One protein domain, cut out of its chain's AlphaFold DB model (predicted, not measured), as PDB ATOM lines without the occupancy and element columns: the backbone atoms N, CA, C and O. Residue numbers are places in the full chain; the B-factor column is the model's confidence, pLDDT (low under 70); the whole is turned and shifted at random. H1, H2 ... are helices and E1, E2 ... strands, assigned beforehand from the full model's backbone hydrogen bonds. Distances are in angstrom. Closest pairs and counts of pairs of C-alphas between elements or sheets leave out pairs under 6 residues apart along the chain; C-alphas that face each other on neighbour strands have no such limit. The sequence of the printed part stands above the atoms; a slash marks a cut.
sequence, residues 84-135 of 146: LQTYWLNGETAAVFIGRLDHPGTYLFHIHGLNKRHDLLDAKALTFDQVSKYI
ATOM      1  N   LEU A  84     169.162 281.550 284.914       91.19
ATOM      2  CA  LEU A  84     168.228 280.503 284.488       91.19
ATOM      3  C   LEU A  84     166.816 280.600 285.089       91.19
ATOM      4  O   LEU A  84     165.993 279.710 284.863       91.19
ATOM      5  N   GLN A  85     166.483 281.693 285.782       94.25
ATOM      6  CA  GLN A  85     165.116 281.949 286.226       94.25
ATOM      7  C   GLN A  85     164.258 282.516 285.083       94.25
ATOM      8  O   GLN A  85     164.721 283.278 284.230       94.25
ATOM      9  N   THR A  86     162.982 282.116 285.061       94.75
ATOM     10  CA  THR A  86     161.987 282.624 284.107       94.75
ATOM     11  C   THR A  86     161.295 283.866 284.660       94.75
ATOM     12  O   THR A  86     160.778 283.854 285.774       94.75
ATOM     13  N   TYR A  87     161.229 284.897 283.829       95.69
ATOM     14  CA  TYR A  87     160.568 286.175 284.049       95.69
ATOM     15  C   TYR A  87     159.570 286.466 282.924       95.69
ATOM     16  O   TYR A  87     159.462 285.712 281.951       95.69
ATOM     17  N   TRP A  88     158.841 287.573 283.042       94.81
ATOM     18  CA  TRP A  88     157.785 287.958 282.112       94.81
ATOM     19  C   TRP A  88     158.076 289.321 281.490       94.81
ATOM     20  O   TRP A  88     158.038 290.357 282.146       94.81
ATOM     21  N   LEU A  89     158.349 289.310 280.189       92.25
ATOM     22  CA  LEU A  89     158.509 290.492 279.358       92.25
ATOM     23  C   LEU A  89     157.137 291.075 278.989       92.25
ATOM     24  O   LEU A  89     156.292 290.391 278.399       92.25
ATOM     25  N   ASN A  90     156.941 292.356 279.303       90.50
ATOM     26  CA  ASN A  90     155.660 293.073 279.256       90.50
ATOM     27  C   ASN A  90     154.533 292.357 280.023       90.50
ATOM     28  O   ASN A  90     153.372 292.438 279.624       90.50
ATOM     29  N   GLY A  91     154.878 291.559 281.039       89.88
ATOM     30  CA  GLY A  91     153.912 290.784 281.820       89.88
ATOM     31  C   GLY A  91     153.302 289.577 281.094       89.88
ATOM     32  O   GLY A  91     152.557 288.823 281.714       89.88
ATOM     33  N   GLU A  92     153.620 289.336 279.817       90.06
ATOM     34  CA  GLU A  92     152.958 288.302 279.001       90.06
ATOM     35  C   GLU A  92     153.916 287.249 278.436       90.06
ATOM     36  O   GLU A  92     153.580 286.058 278.413       90.06
ATOM     37  N   THR A  93     155.099 287.664 277.979       89.75
ATOM     38  CA  THR A  93     156.023 286.808 277.225       89.75
ATOM     39  C   THR A  93     157.103 286.255 278.142       89.75
ATOM     40  O   THR A  93     157.854 287.019 278.736       89.75
ATOM     41  N   ALA A  94     157.227 284.931 278.231       91.62
ATOM     42  CA  ALA A  94     158.270 284.306 279.039       91.62
ATOM     43  C   ALA A  94     159.676 284.674 278.528       91.62
ATOM     44  O   ALA A  94     159.956 284.583 277.327       91.62
ATOM     45  N   ALA A  95     160.556 285.059 279.447       92.69
ATOM     46  CA  ALA A  95     161.944 285.413 279.193       92.69
ATOM     47  C   ALA A  95     162.846 284.794 280.269       92.69
ATOM     48  O   ALA A  95     162.620 285.008 281.453       92.69
ATOM     49  N   VAL A  96     163.861 284.028 279.880       94.06
ATOM     50  CA  VAL A  96     164.801 283.395 280.819       94.06
ATOM     51  C   VAL A  96     166.051 284.254 280.930       94.06
ATOM     52  O   VAL A  96     166.654 284.570 279.905       94.06
ATOM     53  N   PHE A  97     166.445 284.631 282.144       94.69
ATOM     54  CA  PHE A  97     167.686 285.376 282.357       94.69
ATOM     55  C   PHE A  97     168.889 284.436 282.250       94.69
ATOM     56  O   PHE A  97     168.935 283.412 282.923       94.69
ATOM     57  N   ILE A  98     169.861 284.759 281.400       92.81
ATOM     58  CA  ILE A  98     171.040 283.909 281.156       92.81
ATOM     59  C   ILE A  98     172.270 284.442 281.894       92.81
ATOM     60  O   ILE A  98     173.110 283.667 282.339       92.81
ATOM     61  N   GLY A  99     172.368 285.759 282.058       92.75
ATOM     62  CA  GLY A  99     173.491 286.387 282.738       92.75
ATOM     63  C   GLY A  99     173.645 287.857 282.384       92.75
ATOM     64  O   GLY A  99     172.815 288.448 281.690       92.75
ATOM     65  N   ARG A 100     174.730 288.458 282.863       92.62
ATOM     66  CA  ARG A 100     175.061 289.866 282.640       92.62
ATOM     67  C   ARG A 100     176.394 289.968 281.910       92.62
ATOM     68  O   ARG A 100     177.328 289.244 282.230       92.62
ATOM     69  N   LEU A 101     176.476 290.875 280.942       88.69
ATOM     70  CA  LEU A 101     177.741 291.290 280.345       88.69
ATOM     71  C   LEU A 101     178.291 292.458 281.159       88.69
ATOM     72  O   LEU A 101     177.653 293.511 281.229       88.69
ATOM     73  N   ASP A 102     179.474 292.288 281.747       82.38
ATOM     74  CA  ASP A 102     180.095 293.304 282.606       82.38
ATOM     75  C   ASP A 102     180.321 294.627 281.870       82.38
ATOM     76  O   ASP A 102     180.165 295.698 282.450       82.38
ATOM     77  N   HIS A 103     180.631 294.569 280.574       72.94
ATOM     78  CA  HIS A 103     180.701 295.717 279.672       72.94
ATOM     79  C   HIS A 103     179.882 295.375 278.419       72.94
ATOM     80  O   HIS A 103     180.203 294.387 277.759       72.94
ATOM     81  N   PRO A 104     178.812 296.119 278.075       79.38
ATOM     82  CA  PRO A 104     178.403 297.445 278.562       79.38
ATOM     83  C   PRO A 104     177.414 297.449 279.754       79.38
ATOM     84  O   PRO A 104     176.662 298.407 279.918       79.38
ATOM     85  N   GLY A 105     177.361 296.402 280.584       84.88
ATOM     86  CA  GLY A 105     176.406 296.328 281.698       84.88
ATOM     87  C   GLY A 105     174.997 295.917 281.261       84.88
ATOM     88  O   GLY A 105     174.010 296.366 281.845       84.88
ATOM     89  N   THR A 106     174.894 295.092 280.218       91.12
ATOM     90  CA  THR A 106     173.622 294.602 279.673       91.12
ATOM     91  C   THR A 106     173.232 293.249 280.254       91.12
ATOM     92  O   THR A 106     174.074 292.419 280.592       91.12
ATOM     93  N   TYR A 107     171.927 293.024 280.348       92.62
ATOM     94  CA  TYR A 107     171.320 291.802 280.858       92.62
ATOM     95  C   TYR A 107     170.885 290.929 279.684       92.62
ATOM     96  O   TYR A 107     170.206 291.404 278.774       92.62
ATOM     97  N   LEU A 108     171.283 289.664 279.677       92.81
ATOM     98  CA  LEU A 108     171.006 288.732 278.592       92.81
ATOM     99  C   LEU A 108     169.762 287.905 278.907       92.81
ATOM    100  O   LEU A 108     169.715 287.206 279.920       92.81
ATOM    101  N   PHE A 109     168.774 287.955 278.015       92.69
ATOM    102  CA  PHE A 109     167.534 287.197 278.141       92.69
ATOM    103  C   PHE A 109     167.264 286.329 276.913       92.69
ATOM    104  O   PHE A 109     167.339 286.797 275.779       92.69
ATOM    105  N   HIS A 110     166.856 285.085 277.142       91.81
ATOM    106  CA  HIS A 110     166.225 284.235 276.135       91.81
ATOM    107  C   HIS A 110     164.724 284.478 276.131       91.81
ATOM    108  O   HIS A 110     164.018 284.082 277.057       91.81
ATOM    109  N   ILE A 111     164.222 285.112 275.080       90.19
ATOM    110  CA  ILE A 111     162.833 285.547 274.984       90.19
ATOM    111  C   ILE A 111     162.061 284.561 274.112       90.19
ATOM    112  O   ILE A 111     162.425 284.279 272.964       90.19
ATOM    113  N   HIS A 112     160.970 284.027 274.659       86.38
ATOM    114  CA  HIS A 112     160.166 283.023 273.977       86.38
ATOM    115  C   HIS A 112     159.598 283.560 272.655       86.38
ATOM    116  O   HIS A 112     158.940 284.598 272.618       86.38
ATOM    117  N   GLY A 113     159.837 282.830 271.563       82.25
ATOM    118  CA  GLY A 113     159.394 283.205 270.217       82.25
ATOM    119  C   GLY A 113     160.313 284.191 269.489       82.25
ATOM    120  O   GLY A 113     160.094 284.426 268.302       82.25
ATOM    121  N   LEU A 114     161.337 284.730 270.161       83.00
ATOM    122  CA  LEU A 114     162.387 285.534 269.534       83.00
ATOM    123  C   LEU A 114     163.670 284.721 269.331       83.00
ATOM    124  O   LEU A 114     164.244 284.763 268.249       83.00
ATOM    125  N   ASN A 115     164.084 283.981 270.360       82.75
ATOM    126  CA  ASN A 115     165.342 283.239 270.372       82.75
ATOM    127  C   ASN A 115     165.135 281.734 270.134       82.75
ATOM    128  O   ASN A 115     164.097 281.159 270.495       82.75
ATOM    129  N   LYS A 116     166.132 281.068 269.543       79.12
ATOM    130  CA  LYS A 116     166.162 279.615 269.338       79.12
ATOM    131  C   LYS A 116     166.382 278.903 270.673       79.12
ATOM    132  O   LYS A 116     167.345 279.152 271.383       79.12
ATOM    133  N   ARG A 117     165.516 277.934 270.990       65.62
ATOM    134  CA  ARG A 117     165.507 277.211 272.280       65.62
ATOM    135  C   ARG A 117     166.821 276.519 272.672       65.62
ATOM    136  O   ARG A 117     166.940 276.135 273.829       65.62
ATOM    137  N   HIS A 118     167.733 276.255 271.739       68.81
ATOM    138  CA  HIS A 118     168.918 275.413 271.973       68.81
ATOM    139  C   HIS A 118     170.239 276.146 271.736       68.81
ATOM    140  O   HIS A 118     171.293 275.523 271.795       68.81
ATOM    141  N   ASP A 119     170.190 277.451 271.481       75.19
ATOM    142  CA  ASP A 119     171.384 278.261 271.280       75.19
ATOM    143  C   ASP A 119     171.532 279.228 272.454       75.19
ATOM    144  O   ASP A 119     170.799 280.205 272.542       75.19
ATOM    145  N   LEU A 120     172.451 278.924 273.377       65.12
ATOM    146  CA  LEU A 120     172.760 279.761 274.546       65.12
ATOM    147  C   LEU A 120     173.361 281.125 274.166       65.12
ATOM    148  O   LEU A 120     173.409 282.023 275.005       65.12
ATOM    149  N   LEU A 121     173.837 281.270 272.927       72.81
ATOM    150  CA  LEU A 121     174.384 282.519 272.402       72.81
ATOM    151  C   LEU A 121     173.307 283.374 271.725       72.81
ATOM    152  O   LEU A 121     173.523 284.566 271.503       72.81
ATOM    153  N   ASP A 122     172.133 282.803 271.440       82.94
ATOM    154  CA  ASP A 122     170.981 283.527 270.911       82.94
ATOM    155  C   ASP A 122     170.214 284.198 272.060       82.94
ATOM    156  O   ASP A 122     169.070 283.868 272.360       82.94
ATOM    157  N   ALA A 123     170.864 285.148 272.733       87.06
ATOM    158  CA  ALA A 123     170.266 285.937 273.800       87.06
ATOM    159  C   ALA A 123     170.048 287.386 273.367       87.06
ATOM    160  O   ALA A 123     170.876 288.014 272.702       87.06
ATOM    161  N   LYS A 124     168.925 287.966 273.791       89.12
ATOM    162  CA  LYS A 124     168.667 289.390 273.615       89.12
ATOM    163  C   LYS A 124     169.302 290.168 274.765       89.12
ATOM    164  O   LYS A 124     168.932 289.989 275.921       89.12
ATOM    165  N   ALA A 125     170.209 291.078 274.425       90.12
ATOM    166  CA  ALA A 125     170.729 292.059 275.368       90.12
ATOM    167  C   ALA A 125     169.673 293.131 275.675       90.12
ATOM    168  O   ALA A 125     169.136 293.760 274.756       90.12
ATOM    169  N   LEU A 126     169.407 293.338 276.963       90.06
ATOM    170  CA  LEU A 126     168.554 294.390 277.503       90.06
ATOM    171  C   LEU A 126     169.383 295.360 278.346       90.06
ATOM    172  O   LEU A 126     170.299 294.959 279.067       90.06
ATOM    173  N   THR A 127     169.060 296.646 278.269       91.56
ATOM    174  CA  THR A 127     169.647 297.664 279.149       91.56
ATOM    175  C   THR A 127     169.004 297.621 280.534       91.56
ATOM    176  O   THR A 127     167.912 297.078 280.703       91.56
ATOM    177  N   PHE A 128     169.653 298.237 281.524       91.12
ATOM    178  CA  PHE A 128     169.088 298.386 282.869       91.12
ATOM    179  C   PHE A 128     167.663 298.965 282.838       91.12
ATOM    180  O   PHE A 128     166.756 298.385 283.424       91.12
ATOM    181  N   ASP A 129     167.461 300.049 282.080       89.81
ATOM    182  CA  ASP A 129     166.160 300.717 281.936       89.81
ATOM    183  C   ASP A 129     165.086 299.810 281.318       89.81
ATOM    184  O   ASP A 129     163.910 299.889 281.660       89.81
ATOM    185  N   GLN A 130     165.479 298.921 280.403       91.12
ATOM    186  CA  GLN A 130     164.551 297.969 279.797       91.12
ATOM    187  C   GLN A 130     164.134 296.884 280.789       91.12
ATOM    188  O   GLN A 130     162.959 296.519 280.839       91.12
ATOM    189  N   VAL A 131     165.071 296.383 281.595       93.44
ATOM    190  CA  VAL A 131     164.760 295.392 282.631       93.44
ATOM    191  C   VAL A 131     163.838 296.001 283.687       93.44
ATOM    192  O   VAL A 131     162.771 295.449 283.940       93.44
ATOM    193  N   SER A 132     164.190 297.176 284.216       93.44
ATOM    194  CA  SER A 132     163.456 297.834 285.304       93.44
ATOM    195  C   SER A 132     162.079 298.377 284.913       93.44
ATOM    196  O   SER A 132     161.329 298.811 285.781       93.44
ATOM    197  N   LYS A 133     161.727 298.384 283.623       92.88
ATOM    198  CA  LYS A 133     160.415 298.848 283.142       92.88
ATOM    199  C   LYS A 133     159.553 297.755 282.537       92.88
ATOM    200  O   LYS A 133     158.333 297.894 282.530       92.88
ATOM    201  N   TYR A 134     160.153 296.706 281.975       93.06
ATOM    202  CA  TYR A 134     159.427 295.751 281.134       93.06
ATOM    203  C   TYR A 134     159.554 294.296 281.580       93.06
ATOM    204  O   TYR A 134     158.894 293.448 280.982       93.06
ATOM    205  N   ILE A 135     160.377 293.979 282.582       95.62
ATOM    206  CA  ILE A 135     160.525 292.616 283.103       95.62
ATOM    207  C   ILE A 135     159.883 292.530 284.488       95.62
ATOM    208  O   ILE A 135     160.177 293.340 285.362       95.62
TER     209      ILE A 135
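AT A GLANCE: This is residues 84 to 135 of the 146 residues of an uncharacterized protein of Pseudomonadales bacterium GWC2_63_15 (UniProt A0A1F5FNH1). One strongly twisted sheet of four strands, a meander in which each strand is the antiparallel neighbour of the one before, makes the body, and the short helix H1 sits beside the strands at the sheet's level, running from the end of the edge strand E4 to the end of the other edge strand, E1. The long strand E2 bends through the middle of the model beside E3, and a long loop, residues 112 to 123, swings out between E3 and E4 on the side away from H1. The printed part has 52 residues, with the order E1, E2, E3, E4, H1 along the chain; the sheet's order is the same, E1 - E2 - E3 - E4, all antiparallel. With one named helix and four named strands the class is mixed, helices and strands. The whole is compact, with a radius of gyration of the C-alphas of 10.3 A, and rounded, spanning 25 by 24 by 17 A.

HOW THE PARTS SIT: Going along from the first printed residue, E1, residues 86 to 89, is an edge strand and forms a hairpin with E2, residues 93 to 101. The C-alphas of Thr 86 and Val 96, which face each other, are 4.4 A apart, and N 87 and O 95 are within hydrogen-bond range at 2.8 A, as are N 95 and O 87 at 2.8 A. E2 bends by 60 degrees at residue 98. It forms the next hairpin with E3, residues 106 to 111, antiparallel at 147 degrees between their directions. Here the C-alphas of Ala 95 and Ile 111 face each other at 4.3 A, with N 96 and O 110 at 2.8 A and N 108 and O 99 at 2.8 A. E3 and E4, residues 124 to 126, are also a hairpin, antiparallel at 136 degrees, with N 107 and O 126 at 2.8 A and N 124 and O 109 at 2.8 A. E4 is the other edge strand, and E1 and E4 are apart. From edge to edge the strands' lines turn by 109 degrees. H1, residues 128 to 134, is on the sheet and stands at the sheet's level, with a height over the sheet of 3.3 A. Its closest C-alphas to E3 are those of Phe 128 and Thr 106, 6.7 A apart. Its closest C-alphas to E1 are those of Tyr 134 and Leu 89, 5.6 A apart. Each O i to N i+4 pair inside H1 is within hydrogen-bond range.

IN THESE COORDINATES: E1 begins at C-alpha 86, at (161.987, 282.624, 284.107), and is 9.8 A long from first to last C-alpha. E2, the longest strand with 9 residues, measures 22.4 A and ends at C-alpha 101, at (177.741, 291.290, 280.345). E3 measures 14.8 A from C-alpha 106 to C-alpha 111. E4 has three residues and measures 6.3 A. H1 measures 10.2 A and ends at C-alpha 134, at (159.427, 295.751, 281.134).

THE WHOLE: The two C-alphas farthest apart are those of Glu 92 and His 103, 28.7 A, each in a link between two strands. The C-alphas of the first and last printed residues, Leu 84 and Ile 135, are 14.4 A apart. The printed part has no cut. The links from E1 to E2, E2 to E3 and E4 to H1 are tight, and the 12 residues between E3 and E4 make a long link. The mean pLDDT of the printed part is 87.8; residues 117 to 118 and residue 120, in that long link, are under 70.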